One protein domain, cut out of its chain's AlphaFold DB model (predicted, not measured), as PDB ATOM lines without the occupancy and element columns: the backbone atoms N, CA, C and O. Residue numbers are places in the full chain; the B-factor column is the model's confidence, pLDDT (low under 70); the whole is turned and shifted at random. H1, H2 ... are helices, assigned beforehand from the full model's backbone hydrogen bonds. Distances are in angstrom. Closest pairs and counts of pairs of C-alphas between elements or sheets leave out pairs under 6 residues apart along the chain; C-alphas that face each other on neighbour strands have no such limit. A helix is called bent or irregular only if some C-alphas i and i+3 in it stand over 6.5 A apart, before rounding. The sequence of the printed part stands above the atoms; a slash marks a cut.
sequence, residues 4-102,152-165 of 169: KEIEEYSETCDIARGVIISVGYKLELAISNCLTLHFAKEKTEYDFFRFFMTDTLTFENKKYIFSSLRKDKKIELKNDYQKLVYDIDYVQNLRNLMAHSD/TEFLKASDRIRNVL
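What this domain is: This is residues 4 to 102 and 152 to 165 of the 169 residues of an uncharacterized protein of Polaribacter sp. BM10 (UniProt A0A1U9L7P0). One long straight helix, H1, is the axis of the model, and the four shorter helices pack round its later part: H2 folds back along its last turns, H3 and H4 slant across it on another side, partly side by side, and H5 runs along it on a third. The first turns of H1, residues 4 to 12, stick out from this body. The printed part has 113 residues with five named helices, in the order H1, H2, H3, H4, H5, and no named strand; the class is all helix. It is only just compact, close to loose, with a radius of gyration of the C-alphas of 15.9 A, and its elongated outline spans 55 by 30 by 18 A.

How they stand to each other: The hub is H1, residues 4 to 39, which touches the four other helices. H4, residues 84 to 99, touches residues 17 to 27 of H1, closest at the C-alphas of Ile 21 and Arg 95, 5.2 A apart, at a steep tilt of 46 degrees, opposite ways. H5, residues 152 to 164, touches residues 20 to 27 of H1 at a shallow tilt of 21 degrees, the same way; the closest C-alphas, of Val 23 and Ser 158, are 7.3 A apart. H5 also touches H4, with the C-alphas of Asp 87 and Ala 157 closest at 5.2 A and a steep tilt of 50 degrees. H3, residues 59 to 71, touches residues 28 to 35 of H1, closest at the C-alphas of Glu 28 and Phe 59, 6.1 A. H3 and H4 are a helical hairpin at a shallow tilt of 1 degree, opposite ways, with the C-alphas of Ser 67 and Val 85 closest at 6.8 A. H2, residues 42 to 53, forms a helical hairpin with H1, touching residues 29 to 39; the C-alphas of Thr 36 and Phe 49 are closest at 5.4 A, and the tilt of 37 degrees is only just steep. H2 and H3 are close but not clearly touching, with the C-alphas of Phe 52 and Lys 62 closest at 7.8 A. H2 is apart from H4 and H5, and H3 from H5. Every O i to N i+4 pair is within hydrogen-bond range in H1, H3, H4 and H5, and 6 of 8 in H2.

Where its parts are: H1 begins at C-alpha 4, (144.441, 81.720, 163.205), and measures 52.4 A to C-alpha 39, (123.133, 117.707, 131.596). H4 measures 22.3 A, H5 18.7 A, H3 18.2 A and H2 17.3 A. H2 is irregular: C-alphas 43 and 46 are 7.8 A apart. H5 ends at C-alpha 164, (117.823, 110.441, 148.936).

The domain as a whole: The two C-alphas farthest apart, of Lys 4 and Lys 41, are 55.4 A apart. Residues 103 to 151 are not printed, and C-alphas 102 and 152 are 20.9 A apart across this cut. The link from H3 to H4, residues 72 to 83, is long. The mean pLDDT of the printed part is 91.5, and no printed residue is under 70.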
ATOM      1  N   LYS A   4     145.886  81.585 163.420       92.25
ATOM      2  CA  LYS A   4     144.441  81.720 163.205       92.25
ATOM      3  C   LYS A   4     143.941  83.142 163.477       92.25
ATOM      4  O   LYS A   4     143.091  83.652 162.765       92.25
ATOM      5  N   GLU A   5     144.483  83.784 164.510       92.69
ATOM      6  CA  GLU A   5     144.120  85.155 164.893       92.69
ATOM      7  C   GLU A   5     144.610  86.176 163.854       92.69
ATOM      8  O   GLU A   5     143.927  87.156 163.573       92.69
ATOM      9  N   ILE A   6     145.784  85.933 163.257       94.19
ATOM     10  CA  ILE A   6     146.314  86.752 162.160       94.19
ATOM     11  C   ILE A   6     145.432  86.630 160.916       94.19
ATOM     12  O   ILE A   6     145.127  87.641 160.287       94.19
ATOM     13  N   GLU A   7     145.049  85.403 160.563       95.50
ATOM     14  CA  GLU A   7     144.196  85.112 159.409       95.50
ATOM     15  C   GLU A   7     142.829  85.793 159.555       95.50
ATOM     16  O   GLU A   7     142.458  86.599 158.706       95.50
ATOM     17  N   GLU A   8     142.152  85.594 160.690       95.69
ATOM     18  CA  GLU A   8     140.859  86.222 160.995       95.69
ATOM     19  C   GLU A   8     140.927  87.759 160.950       95.69
ATOM     20  O   GLU A   8     140.052  88.423 160.382       95.69
ATOM     21  N   TYR A   9     141.992  88.343 161.507       95.75
ATOM     22  CA  TYR A   9     142.227  89.783 161.444       95.75
ATOM     23  C   TYR A   9     142.414  90.279 160.003       95.75
ATOM     24  O   TYR A   9     141.825  91.295 159.617       95.75
ATOM     25  N   SER A  10     143.226  89.575 159.207       96.06
ATOM     26  CA  SER A  10     143.508  89.943 157.817       96.06
ATOM     27  C   SER A  10     142.248  89.868 156.957       96.06
ATOM     28  O   SER A  10     141.932  90.830 156.257       96.06
ATOM     29  N   GLU A  11     141.485  88.778 157.067       96.75
ATOM     30  CA  GLU A  11     140.217  88.606 156.353       96.75
ATOM     31  C   GLU A  11     139.219  89.708 156.715       96.75
ATOM     32  O   GLU A  11     138.610  90.320 155.834       96.75
ATOM     33  N   THR A  12     139.092  90.029 158.006       96.31
ATOM     34  CA  THR A  12     138.182  91.088 158.459       96.31
ATOM     35  C   THR A  12     138.597  92.457 157.912       96.31
ATOM     36  O   THR A  12     137.745  93.242 157.482       96.31
ATOM     37  N   CYS A  13     139.903  92.742 157.876       96.69
ATOM     38  CA  CYS A  13     140.434  93.960 157.270       96.69
ATOM     39  C   CYS A  13     140.114  94.049 155.776       96.69
ATOM     40  O   CYS A  13     139.655  95.098 155.313       96.69
ATOM     41  N   ASP A  14     140.319  92.965 155.029       96.88
ATOM     42  CA  ASP A  14     140.049  92.927 153.593       96.88
ATOM     43  C   ASP A  14     138.560  93.062 153.275       96.88
ATOM     44  O   ASP A  14     138.197  93.839 152.387       96.88
ATOM     45  N   ILE A  15     137.689  92.397 154.038       96.75
ATOM     46  CA  ILE A  15     136.234  92.536 153.903       96.75
ATOM     47  C   ILE A  15     135.817  93.986 154.166       96.75
ATOM     48  O   ILE A  15     135.127  94.585 153.338       96.75
ATOM     49  N   ALA A  16     136.252  94.583 155.279       95.81
ATOM     50  CA  ALA A  16     135.890  95.957 155.623       95.81
ATOM     51  C   ALA A  16     136.371  96.956 154.558       95.81
ATOM     52  O   ALA A  16     135.591  97.786 154.078       95.81
ATOM     53  N   ARG A  17     137.634  96.832 154.129       96.00
ATOM     54  CA  ARG A  17     138.223  97.644 153.056       96.00
ATOM     55  C   ARG A  17     137.453  97.475 151.745       96.00
ATOM     56  O   ARG A  17     137.099  98.474 151.115       96.00
ATOM     57  N   GLY A  18     137.150  96.237 151.360       96.75
ATOM     58  CA  GLY A  18     136.399  95.907 150.150       96.75
ATOM     59  C   GLY A  18     134.992  96.505 150.146       96.75
ATOM     60  O   GLY A  18     134.587  97.123 149.159       96.75
ATOM     61  N   VAL A  19     134.269  96.411 151.268       96.62
ATOM     62  CA  VAL A  19     132.940  97.023 151.422       96.62
ATOM     63  C   VAL A  19     133.023  98.542 151.295       96.62
ATOM     64  O   VAL A  19     132.250  99.125 150.534       96.62
ATOM     65  N   ILE A  20     133.971  99.188 151.981       96.94
ATOM     66  CA  ILE A  20     134.134 100.646 151.931       96.94
ATOM     67  C   ILE A  20     134.412 101.127 150.502       96.94
ATOM     68  O   ILE A  20     133.769 102.066 150.025       96.94
ATOM     69  N   ILE A  21     135.343 100.472 149.801       96.44
ATOM     70  CA  ILE A  21     135.692 100.821 148.420       96.44
ATOM     71  C   ILE A  21     134.488 100.614 147.496       96.44
ATOM     72  O   ILE A  21     134.151 101.511 146.721       96.44
ATOM     73  N   SER A  22     133.807  99.468 147.605       95.94
ATOM     74  CA  SER A  22     132.648  99.133 146.770       95.94
ATOM     75  C   SER A  22     131.489 100.113 146.968       95.94
ATOM     76  O   SER A  22     130.917 100.609 145.995       95.94
ATOM     77  N   VAL A  23     131.153 100.434 148.220       95.56
ATOM     78  CA  VAL A  23     130.086 101.386 148.552       95.56
ATOM     79  C   VAL A  23     130.438 102.789 148.065       95.56
ATOM     80  O   VAL A  23     129.602 103.430 147.430       95.56
ATOM     81  N   GLY A  24     131.672 103.250 148.295       95.19
ATOM     82  CA  GLY A  24     132.116 104.560 147.818       95.19
ATOM     83  C   GLY A  24     132.085 104.678 146.291       95.19
ATOM     84  O   GLY A  24     131.639 105.697 145.774       95.19
ATOM     85  N   TYR A  25     132.462 103.620 145.565       93.50
ATOM     86  CA  TYR A  25     132.341 103.578 144.104       93.50
ATOM     87  C   TYR A  25     130.879 103.644 143.634       93.50
ATOM     88  O   TYR A  25     130.541 104.431 142.754       93.50
ATOM     89  N   LYS A  26     129.980 102.862 144.246       93.56
ATOM     90  CA  LYS A  26     128.541 102.899 143.916       93.56
ATOM     91  C   LYS A  26     127.925 104.272 144.187       93.56
ATOM     92  O   LYS A  26     127.046 104.707 143.447       93.56
ATOM     93  N   LEU A  27     128.385 104.955 145.232       93.94
ATOM     94  CA  LEU A  27     127.969 106.318 145.540       93.94
ATOM     95  C   LEU A  27     128.414 107.305 144.454       93.94
ATOM     96  O   LEU A  27     127.617 108.117 143.986       93.94
ATOM     97  N   GLU A  28     129.675 107.215 144.035       94.00
ATOM     98  CA  GLU A  28     130.223 108.026 142.949       94.00
ATOM     99  C   GLU A  28     129.464 107.797 141.634       94.00
ATOM    100  O   GLU A  28     129.142 108.754 140.925       94.00
ATOM    101  N   LEU A  29     129.114 106.542 141.340       92.25
ATOM    102  CA  LEU A  29     128.289 106.162 140.195       92.25
ATOM    103  C   LEU A  29     126.900 106.812 140.259       92.25
ATOM    104  O   LEU A  29     126.435 107.379 139.273       92.25
ATOM    105  N   ALA A  30     126.251 106.781 141.425       91.81
ATOM    106  CA  ALA A  30     124.935 107.385 141.618       91.81
ATOM    107  C   ALA A  30     124.962 108.909 141.419       91.81
ATOM    108  O   ALA A  30     124.067 109.465 140.780       91.81
ATOM    109  N   ILE A  31     126.003 109.588 141.910       93.00
ATOM    110  CA  ILE A  31     126.198 111.026 141.673       93.00
ATOM    111  C   ILE A  31     126.454 111.289 140.185       93.00
ATOM    112  O   ILE A  31     125.841 112.188 139.616       93.00
ATOM    113  N   SER A  32     127.299 110.482 139.538       92.62
ATOM    114  CA  SER A  32     127.564 110.579 138.094       92.62
ATOM    115  C   SER A  32     126.280 110.431 137.275       92.62
ATOM    116  O   SER A  32     126.063 111.192 136.333       92.62
ATOM    117  N   ASN A  33     125.388 109.523 137.676       90.19
ATOM    118  CA  ASN A  33     124.073 109.367 137.060       90.19
ATOM    119  C   ASN A  33     123.197 110.619 137.255       90.19
ATOM    120  O   ASN A  33     122.651 111.142 136.290       90.19
ATOM    121  N   CYS A  34     123.136 111.176 138.471       91.00
ATOM    122  CA  CYS A  34     122.396 112.420 138.730       91.00
ATOM    123  C   CYS A  34     122.887 113.579 137.847       91.00
ATOM    124  O   CYS A  34     122.084 114.345 137.317       91.00
ATOM    125  N   LEU A  35     124.207 113.705 137.678       92.19
ATOM    126  CA  LEU A  35     124.803 114.725 136.816       92.19
ATOM    127  C   LEU A  35     124.502 114.462 135.336       92.19
ATOM    128  O   LEU A  35     124.175 115.391 134.601       92.19
ATOM    129  N   THR A  36     124.558 113.202 134.908       91.19
ATOM    130  CA  THR A  36     124.222 112.797 133.538       91.19
ATOM    131  C   THR A  36     122.780 113.157 133.205       91.19
ATOM    132  O   THR A  36     122.555 113.862 132.229       91.19
ATOM    133  N   LEU A  37     121.821 112.759 134.046       88.44
ATOM    134  CA  LEU A  37     120.398 113.059 133.851       88.44
ATOM    135  C   LEU A  37     120.105 114.565 133.840       88.44
ATOM    136  O   LEU A  37     119.143 114.999 133.214       88.44
ATOM    137  N   HIS A  38     120.921 115.368 134.527       90.00
ATOM    138  CA  HIS A  38     120.782 116.821 134.520       90.00
ATOM    139  C   HIS A  38     121.299 117.465 133.222       90.00
ATOM    140  O   HIS A  38     120.654 118.365 132.686       90.00
ATOM    141  N   PHE A  39     122.470 117.048 132.729       89.62
ATOM    142  CA  PHE A  39     123.133 117.707 131.596       89.62
ATOM    143  C   PHE A  39     122.810 117.095 130.231       89.62
ATOM    144  O   PHE A  39     122.863 117.795 129.216       89.62
ATOM    145  N   ALA A  40     122.522 115.797 130.177       88.06
ATOM    146  CA  ALA A  40     122.364 115.080 128.926       88.06
ATOM    147  C   ALA A  40     120.938 115.183 128.375       88.06
ATOM    148  O   ALA A  40     119.950 115.189 129.102       88.06
ATOM    149  N   LYS A  41     120.834 115.202 127.046       84.56
ATOM    150  CA  LYS A  41     119.594 114.852 126.339       84.56
ATOM    151  C   LYS A  41     119.566 113.330 126.166       84.56
ATOM    152  O   LYS A  41     120.640 112.742 126.086       84.56
ATOM    153  N   GLU A  42     118.390 112.714 126.000       81.88
ATOM    154  CA  GLU A  42     118.250 111.243 125.851       81.88
ATOM    155  C   GLU A  42     119.280 110.638 124.881       81.88
ATOM    156  O   GLU A  42     119.988 109.690 125.198       81.88
ATOM    157  N   LYS A  43     119.454 111.261 123.710       88.88
ATOM    158  CA  LYS A  43     120.388 110.800 122.670       88.88
ATOM    159  C   LYS A  43     121.885 110.903 123.012       88.88
ATOM    160  O   LYS A  43     122.688 110.342 122.282       88.88
ATOM    161  N   THR A  44     122.270 111.637 124.058       90.25
ATOM    162  CA  THR A  44     123.672 111.820 124.492       90.25
ATOM    163  C   THR A  44     123.921 111.305 125.910       90.25
ATOM    164  O   THR A  44     124.992 111.546 126.464       90.25
ATOM    165  N   GLU A  45     122.939 110.646 126.528       88.19
ATOM    166  CA  GLU A  45     123.010 110.194 127.921       88.19
ATOM    167  C   GLU A  45     124.210 109.276 128.156       88.19
ATOM    168  O   GLU A  45     124.996 109.502 129.072       88.19
ATOM    169  N   TYR A  46     124.420 108.307 127.263       87.94
ATOM    170  CA  TYR A  46     125.538 107.371 127.355       87.94
ATOM    171  C   TYR A  46     126.911 108.058 127.271       87.94
ATOM    172  O   TYR A  46     127.812 107.731 128.045       87.94
ATOM    173  N   ASP A  47     127.075 109.033 126.375       89.19
ATOM    174  CA  ASP A  47     128.345 109.749 126.201       89.19
ATOM    175  C   ASP A  47     128.665 110.629 127.415       89.19
ATOM    176  O   ASP A  47     129.797 110.635 127.902       89.19
ATOM    177  N   PHE A  48     127.655 111.320 127.957       89.12
ATOM    178  CA  PHE A  48     127.799 112.087 129.195       89.12
ATOM    179  C   PHE A  48     128.089 111.182 130.388       89.12
ATOM    180  O   PHE A  48     128.972 111.493 131.188       89.12
ATOM    181  N   PHE A  49     127.404 110.044 130.488       87.50
ATOM    182  CA  PHE A  49     127.658 109.076 131.544       87.50
ATOM    183  C   PHE A  49     129.099 108.578 131.492       87.50
ATOM    184  O   PHE A  49     129.807 108.621 132.497       87.50
ATOM    185  N   ARG A  50     129.579 108.182 130.306       86.56
ATOM    186  CA  ARG A  50     130.979 107.794 130.107       86.56
ATOM    187  C   ARG A  50     131.937 108.908 130.494       86.56
ATOM    188  O   ARG A  50     132.907 108.620 131.184       86.56
ATOM    189  N   PHE A  51     131.663 110.149 130.092       88.12
ATOM    190  CA  PHE A  51     132.473 111.310 130.458       88.12
ATOM    191  C   PHE A  51     132.582 111.470 131.979       88.12
ATOM    192  O   PHE A  51     133.698 111.539 132.501       88.12
ATOM    193  N   PHE A  52     131.454 111.437 132.700       87.94
ATOM    194  CA  PHE A  52     131.455 111.474 134.161       87.94
ATOM    195  C   PHE A  52     132.159 110.258 134.766       87.94
ATOM    196  O   PHE A  52     132.788 110.393 135.802       87.94
ATOM    197  N   MET A  53     132.126 109.088 134.137       84.75
ATOM    198  CA  MET A  53     132.820 107.900 134.641       84.75
ATOM    199  C   MET A  53     134.324 107.862 134.343       84.75
ATOM    200  O   MET A  53     135.012 107.011 134.898       84.75
ATOM    201  N   THR A  54     134.852 108.757 133.503       83.75
ATOM    202  CA  THR A  54     136.299 108.822 133.237       83.75
ATOM    203  C   THR A  54     137.089 109.420 134.402       83.75
ATOM    204  O   THR A  54     136.574 110.234 135.170       83.75
ATOM    205  N   ASP A  55     138.389 109.119 134.449       77.69
ATOM    206  CA  ASP A  55     139.338 109.699 135.416       77.69
ATOM    207  C   ASP A  55     139.526 111.221 135.258       77.69
ATOM    208  O   ASP A  55     140.116 111.877 136.117       77.69
ATOM    209  N   THR A  56     138.994 111.809 134.181       82.69
ATOM    210  CA  THR A  56     138.986 113.260 133.943       82.69
ATOM    211  C   THR A  56     138.217 114.009 135.033       82.69
ATOM    212  O   THR A  56     138.572 115.130 135.401       82.69
ATOM    213  N   LEU A  57     137.152 113.395 135.558       88.94
ATOM    214  CA  LEU A  57     136.333 113.952 136.627       88.94
ATOM    215  C   LEU A  57     136.490 113.104 137.880       88.94
ATOM    216  O   LEU A  57     135.940 112.014 138.000       88.94
ATOM    217  N   THR A  58     137.216 113.647 138.853       91.75
ATOM    218  CA  THR A  58     137.379 113.000 140.155       91.75
ATOM    219  C   THR A  58     136.065 113.002 140.940       91.75
ATOM    220  O   THR A  58     135.188 113.848 140.728       91.75
ATOM    221  N   PHE A  59     135.953 112.102 141.919       92.38
ATOM    222  CA  PHE A  59     134.835 112.092 142.862       92.38
ATOM    223  C   PHE A  59     134.647 113.467 143.545       92.38
ATOM    224  O   PHE A  59     133.531 113.976 143.633       92.38
ATOM    225  N   GLU A  60     135.739 114.137 143.931       92.75
ATOM    226  CA  GLU A  60     135.683 115.481 144.526       92.75
ATOM    227  C   GLU A  60     135.002 116.490 143.591       92.75
ATOM    228  O   GLU A  60     134.084 117.205 143.999       92.75
ATOM    229  N   ASN A  61     135.395 116.496 142.314       93.69
ATOM    230  CA  ASN A  61     134.837 117.409 141.322       93.69
ATOM    231  C   ASN A  61     133.341 117.141 141.111       93.69
ATOM    232  O   ASN A  61     132.540 118.075 141.087       93.69
ATOM    233  N   LYS A  62     132.940 115.866 141.013       94.25
ATOM    234  CA  LYS A  62     131.528 115.470 140.863       94.25
ATOM    235  C   LYS A  62     130.690 115.915 142.050       94.25
ATOM    236  O   LYS A  62     129.615 116.479 141.862       94.25
ATOM    237  N   LYS A  63     131.188 115.694 143.268       94.00
ATOM    238  CA  LYS A  63     130.531 116.127 144.502       94.00
ATOM    239  C   LYS A  63     130.355 117.644 144.528       94.00
ATOM    240  O   LYS A  63     129.272 118.112 144.874       94.00
ATOM    241  N   TYR A  64     131.377 118.408 144.138       94.25
ATOM    242  CA  TYR A  64     131.291 119.867 144.078       94.25
ATOM    243  C   TYR A  64     130.214 120.338 143.088       94.25
ATOM    244  O   TYR A  64     129.339 121.123 143.460       94.25
ATOM    245  N   ILE A  65     130.221 119.801 141.861       94.38
ATOM    246  CA  ILE A  65     129.209 120.111 140.838       94.38
ATOM    247  C   ILE A  65     127.810 119.755 141.359       94.38
ATOM    248  O   ILE A  65     126.907 120.591 141.334       94.38
ATOM    249  N   PHE A  66     127.641 118.544 141.894       93.75
ATOM    250  CA  PHE A  66     126.380 118.071 142.461       93.75
ATOM    251  C   PHE A  66     125.878 118.978 143.593       93.75
ATOM    252  O   PHE A  66     124.713 119.372 143.603       93.75
ATOM    253  N   SER A  67     126.756 119.355 144.525       91.94
ATOM    254  CA  SER A  67     126.414 120.237 145.643       91.94
ATOM    255  C   SER A  67     125.992 121.629 145.168       91.94
ATOM    256  O   SER A  67     125.044 122.192 145.717       91.94
ATOM    257  N   SER A  68     126.660 122.176 144.147       93.06
ATOM    258  CA  SER A  68     126.290 123.467 143.555       93.06
ATOM    259  C   SER A  68     124.906 123.399 142.910       93.06
ATOM    260  O   SER A  68     124.027 124.188 143.244       93.06
ATOM    261  N   LEU A  69     124.672 122.398 142.056       92.56
ATOM    262  CA  LEU A  69     123.385 122.213 141.382       92.56
ATOM    263  C   LEU A  69     122.243 121.965 142.374       92.56
ATOM    264  O   LEU A  69     121.139 122.477 142.188       92.56
ATOM    265  N   ARG A  70     122.498 121.221 143.455       89.56
ATOM    266  CA  ARG A  70     121.523 121.029 144.534       89.56
ATOM    267  C   ARG A  70     121.181 122.350 145.223       89.56
ATOM    268  O   ARG A  70     120.004 122.617 145.452       89.56
ATOM    269  N   LYS A  71     122.186 123.166 145.564       89.38
ATOM    270  CA  LYS A  71     121.982 124.477 146.204       89.38
ATOM    271  C   LYS A  71     121.081 125.377 145.352       89.38
ATOM    272  O   LYS A  71     120.206 126.048 145.892       89.38
ATOM    273  N   ASP A  72     121.231 125.288 144.034       90.62
ATOM    274  CA  ASP A  72     120.432 126.024 143.051       90.62
ATOM    275  C   ASP A  72     119.103 125.327 142.689       90.62
ATOM    276  O   ASP A  72     118.403 125.759 141.769       90.62
ATOM    277  N   LYS A  73     118.745 124.245 143.397       88.06
ATOM    278  CA  LYS A  73     117.535 123.428 143.188       88.06
ATOM    279  C   LYS A  73     117.393 122.893 141.755       88.06
ATOM    280  O   LYS A  73     116.287 122.762 141.238       88.06
ATOM    281  N   LYS A  74     118.517 122.596 141.099       89.88
ATOM    282  CA  LYS A  74     118.583 122.070 139.723       89.88
ATOM    283  C   LYS A  74     118.535 120.547 139.638       89.88
ATOM    284  O   LYS A  74     118.280 120.010 138.565       89.88
ATOM    285  N   ILE A  75     118.789 119.869 140.754       87.69
ATOM    286  CA  ILE A  75     118.667 118.419 140.892       87.69
ATOM    287  C   ILE A  75     117.553 118.143 141.895       87.69
ATOM    288  O   ILE A  75     117.613 118.608 143.035       87.69
ATOM    289  N   GLU A  76     116.556 117.378 141.464       82.06
ATOM    290  CA  GLU A  76     115.481 116.906 142.327       82.06
ATOM    291  C   GLU A  76     115.949 115.680 143.121       82.06
ATOM    292  O   GLU A  76     116.536 114.739 142.581       82.06
ATOM    293  N   LEU A  77     115.721 115.713 144.431       85.12
ATOM    294  CA  LEU A  77     116.016 114.614 145.345       85.12
ATOM    295  C   LEU A  77     114.700 113.995 145.803       85.12
ATOM    296  O   LEU A  77     113.692 114.694 145.868       85.12
ATOM    297  N   LYS A  78     114.720 112.717 146.198       85.44
ATOM    298  CA  LYS A  78     113.521 112.067 146.755       85.44
ATOM    299  C   LYS A  78     113.007 112.825 147.980       85.44
ATOM    300  O   LYS A  78     111.816 113.078 148.091       85.44
ATOM    301  N   ASN A  79     113.936 113.219 148.855       83.25
ATOM    302  CA  ASN A  79     113.673 113.943 150.095       83.25
ATOM    303  C   ASN A  79     114.739 115.036 150.288       83.25
ATOM    304  O   ASN A  79     115.908 114.817 149.954       83.25
ATOM    305  N   ASP A  80     114.390 116.178 150.890       82.06
ATOM    306  CA  ASP A  80     115.399 117.177 151.258       82.06
ATOM    307  C   ASP A  80     116.142 116.760 152.534       82.06
ATOM    308  O   ASP A  80     115.648 116.884 153.654       82.06
ATOM    309  N   TYR A  81     117.352 116.232 152.355       88.12
ATOM    310  CA  TYR A  81     118.215 115.811 153.451       88.12
ATOM    311  C   TYR A  81     119.375 116.790 153.649       88.12
ATOM    312  O   TYR A  81     120.354 116.800 152.898       88.12
ATOM    313  N   GLN A  82     119.294 117.632 154.678       86.94
ATOM    314  CA  GLN A  82     120.247 118.729 154.906       86.94
ATOM    315  C   GLN A  82     121.711 118.266 155.000       86.94
ATOM    316  O   GLN A  82     122.592 118.899 154.421       86.94
ATOM    317  N   LYS A  83     121.973 117.120 155.642       90.75
ATOM    318  CA  LYS A  83     123.330 116.582 155.857       90.75
ATOM    319  C   LYS A  83     123.857 115.715 154.703       90.75
ATOM    320  O   LYS A  83     124.895 115.083 154.853       90.75
ATOM    321  N   LEU A  84     123.197 115.704 153.542       91.62
ATOM    322  CA  LEU A  84     123.604 114.879 152.396       91.62
ATOM    323  C   LEU A  84     125.067 115.096 151.986       91.62
ATOM    324  O   LEU A  84     125.790 114.130 151.783       91.62
ATOM    325  N   VAL A  85     125.509 116.354 151.885       90.88
ATOM    326  CA  VAL A  85     126.888 116.677 151.473       90.88
ATOM    327  C   VAL A  85     127.896 116.182 152.511       90.88
ATOM    328  O   VAL A  85     128.906 115.600 152.139       90.88
ATOM    329  N   TYR A  86     127.576 116.329 153.800       92.12
ATOM    330  CA  TYR A  86     128.403 115.817 154.893       92.12
ATOM    331  C   TYR A  86     128.543 114.287 154.842       92.12
ATOM    332  O   TYR A  86     129.641 113.759 154.997       92.12
ATOM    333  N   ASP A  87     127.450 113.567 154.589       94.25
ATOM    334  CA  ASP A  87     127.498 112.106 154.476       94.25
ATOM    335  C   ASP A  87     128.298 111.662 153.238       94.25
ATOM    336  O   ASP A  87     129.079 110.712 153.323       94.25
ATOM    337  N   ILE A  88     128.155 112.362 152.103       94.62
ATOM    338  CA  ILE A  88     128.964 112.109 150.898       94.62
ATOM    339  C   ILE A  88     130.448 112.347 151.200       94.62
ATOM    340  O   ILE A  88     131.274 111.505 150.847       94.62
ATOM    341  N   ASP A  89     130.786 113.440 151.891       93.31
ATOM    342  CA  ASP A  89     132.154 113.742 152.327       93.31
ATOM    343  C   ASP A  89     132.722 112.633 153.206       93.31
ATOM    344  O   ASP A  89     133.848 112.185 152.995       93.31
ATOM    345  N   TYR A  90     131.950 112.168 154.189       93.44
ATOM    346  CA  TYR A  90     132.373 111.098 155.082       93.44
ATOM    347  C   TYR A  90     132.682 109.807 154.304       93.44
ATOM    348  O   TYR A  90     133.766 109.237 154.459       93.44
ATOM    349  N   VAL A  91     131.772 109.383 153.417       94.75
ATOM    350  CA  VAL A  91     131.946 108.179 152.585       94.75
ATOM    351  C   VAL A  91     133.137 108.323 151.637       94.75
ATOM    352  O   VAL A  91     133.971 107.416 151.562       94.75
ATOM    353  N   GLN A  92     133.260 109.458 150.944       94.19
ATOM    354  CA  GLN A  92     134.364 109.731 150.023       94.19
ATOM    355  C   GLN A  92     135.712 109.715 150.752       94.19
ATOM    356  O   GLN A  92     136.662 109.078 150.288       94.19
ATOM    357  N   ASN A  93     135.807 110.401 151.894       91.81
ATOM    358  CA  ASN A  93     137.040 110.491 152.667       91.81
ATOM    359  C   ASN A  93     137.493 109.115 153.152       91.81
ATOM    360  O   ASN A  93     138.663 108.766 152.979       91.81
ATOM    361  N   LEU A  94     136.578 108.312 153.704       93.19
ATOM    362  CA  LEU A  94     136.913 106.970 154.164       93.19
ATOM    363  C   LEU A  94     137.292 106.048 152.993       93.19
ATOM    364  O   LEU A  94     138.301 105.352 153.079       93.19
ATOM    365  N   ARG A  95     136.569 106.106 151.863       94.31
ATOM    366  CA  ARG A  95     136.928 105.371 150.637       94.31
ATOM    367  C   ARG A  95     138.329 105.716 150.151       94.31
ATOM    368  O   ARG A  95     139.102 104.813 149.846       94.31
ATOM    369  N   ASN A  96     138.669 107.001 150.088       91.69
ATOM    370  CA  ASN A  96     139.983 107.445 149.625       91.69
ATOM    371  C   ASN A  96     141.100 107.009 150.574       91.69
ATOM    372  O   ASN A  96     142.173 106.624 150.121       91.69
ATOM    373  N   LEU A  97     140.852 107.034 151.886       91.38
ATOM    374  CA  LEU A  97     141.801 106.515 152.864       91.38
ATOM    375  C   LEU A  97     142.015 105.010 152.693       91.38
ATOM    376  O   LEU A  97     143.160 104.578 152.632       91.38
ATOM    377  N   MET A  98     140.936 104.236 152.561       94.25
ATOM    378  CA  MET A  98     141.003 102.782 152.404       94.25
ATOM    379  C   MET A  98     141.670 102.352 151.092       94.25
ATOM    380  O   MET A  98     142.470 101.419 151.098       94.25
ATOM    381  N   ALA A  99     141.412 103.065 149.990       93.19
ATOM    382  CA  ALA A  99     142.039 102.819 148.687       93.19
ATOM    383  C   ALA A  99     143.563 103.045 148.687       93.19
ATOM    384  O   ALA A  99     144.272 102.494 147.850       93.19
ATOM    385  N   HIS A 100     144.070 103.843 149.628       92.19
ATOM    386  CA  HIS A 100     145.492 104.144 149.783       92.19
ATOM    387  C   HIS A 100     146.011 103.686 151.144       92.19
ATOM    388  O   HIS A 100     146.787 104.395 151.793       92.19
ATOM    389  N   SER A 101     145.557 102.521 151.595       93.69
ATOM    390  CA  SER A 101     145.992 101.944 152.856       93.69
ATOM    391  C   SER A 101     146.354 100.474 152.736       93.69
ATOM    392  O   SER A 101     145.859  99.774 151.849       93.69
ATOM    393  N   ASP A 102     147.201 100.034 153.659       94.50
ATOM    394  CA  ASP A 102     147.610  98.640 153.789       94.50
ATOM    395  C   ASP A 102     147.349  98.104 155.198       94.50
ATOM    396  O   ASP A 102     147.234  98.873 156.163       94.50
ATOM    397  N   THR A 152     129.877 101.329 161.250       90.31
ATOM    398  CA  THR A 152     128.449 101.558 161.505       90.31
ATOM    399  C   THR A 152     127.996 102.918 160.980       90.31
ATOM    400  O   THR A 152     126.983 103.000 160.285       90.31
ATOM    401  N   GLU A 153     128.741 103.993 161.258       90.75
ATOM    402  CA  GLU A 153     128.385 105.321 160.736       90.75
ATOM    403  C   GLU A 153     128.560 105.404 159.217       90.75
ATOM    404  O   GLU A 153     127.740 106.021 158.544       90.75
ATOM    405  N   PHE A 154     129.567 104.727 158.655       93.88
ATOM    406  CA  PHE A 154     129.757 104.633 157.206       93.88
ATOM    407  C   PHE A 154     128.559 103.999 156.500       93.88
ATOM    408  O   PHE A 154     128.048 104.558 155.528       93.88
ATOM    409  N   LEU A 155     128.082 102.861 157.007       92.50
ATOM    410  CA  LEU A 155     126.923 102.174 156.445       92.50
ATOM    411  C   LEU A 155     125.653 103.020 156.592       92.50
ATOM    412  O   LEU A 155     124.929 103.202 155.614       92.50
ATOM    413  N   LYS A 156     125.433 103.634 157.763       92.38
ATOM    414  CA  LYS A 156     124.297 104.543 157.986       92.38
ATOM    415  C   LYS A 156     124.331 105.754 157.050       92.38
ATOM    416  O   LYS A 156     123.300 106.096 156.478       92.38
ATOM    417  N   ALA A 157     125.489 106.390 156.876       93.88
ATOM    418  CA  ALA A 157     125.668 107.498 155.939       93.88
ATOM    419  C   ALA A 157     125.367 107.054 154.501       93.88
ATOM    420  O   ALA A 157     124.566 107.688 153.819       93.88
ATOM    421  N   SER A 158     125.923 105.918 154.067       93.69
ATOM    422  CA  SER A 158     125.638 105.323 152.757       93.69
ATOM    423  C   SER A 158     124.139 105.098 152.531       93.69
ATOM    424  O   SER A 158     123.610 105.476 151.484       93.69
ATOM    425  N   ASP A 159     123.436 104.512 153.501       93.19
ATOM    426  CA  ASP A 159     122.005 104.224 153.377       93.19
ATOM    427  C   ASP A 159     121.160 105.501 153.334       93.19
ATOM    428  O   ASP A 159     120.256 105.614 152.501       93.19
ATOM    429  N   ARG A 160     121.488 106.505 154.161       94.31
ATOM    430  CA  ARG A 160     120.840 107.827 154.095       94.31
ATOM    431  C   ARG A 160     121.006 108.452 152.715       94.31
ATOM    432  O   ARG A 160     120.024 108.938 152.160       94.31
ATOM    433  N   ILE A 161     122.203 108.391 152.127       93.50
ATOM    434  CA  ILE A 161     122.427 108.928 150.780       93.50
ATOM    435  C   ILE A 161     121.634 108.135 149.733       93.50
ATOM    436  O   ILE A 161     120.961 108.732 148.891       93.50
ATOM    437  N   ARG A 162     121.655 106.797 149.796       89.94
ATOM    438  CA  ARG A 162     120.936 105.922 148.852       89.94
ATOM    439  C   ARG A 162     119.433 106.205 148.826       89.94
ATOM    440  O   ARG A 162     118.821 106.188 147.760       89.94
ATOM    441  N   ASN A 163     118.853 106.485 149.989       89.88
ATOM    442  CA  ASN A 163     117.429 106.788 150.122       89.88
ATOM    443  C   ASN A 163     117.051 108.177 149.589       89.88
ATOM    444  O   ASN A 163     115.877 108.429 149.326       89.88
ATOM    445  N   VAL A 164     118.029 109.065 149.407       90.00
ATOM    446  CA  VAL A 164     117.823 110.441 148.936       90.00
ATOM    447  C   VAL A 164     118.087 110.568 147.439       90.00
ATOM    448  O   VAL A 164     117.344 111.266 146.744       90.00
ATOM    449  N   LEU A 165     119.123 109.896 146.929       87.94
ATOM    450  CA  LEU A 165     119.479 109.979 145.518       87.94
ATOM    451  C   LEU A 165     118.431 109.270 144.635       87.94
ATOM    452  O   LEU A 165     117.964 108.168 144.963       87.94
TER     453      LEU A 165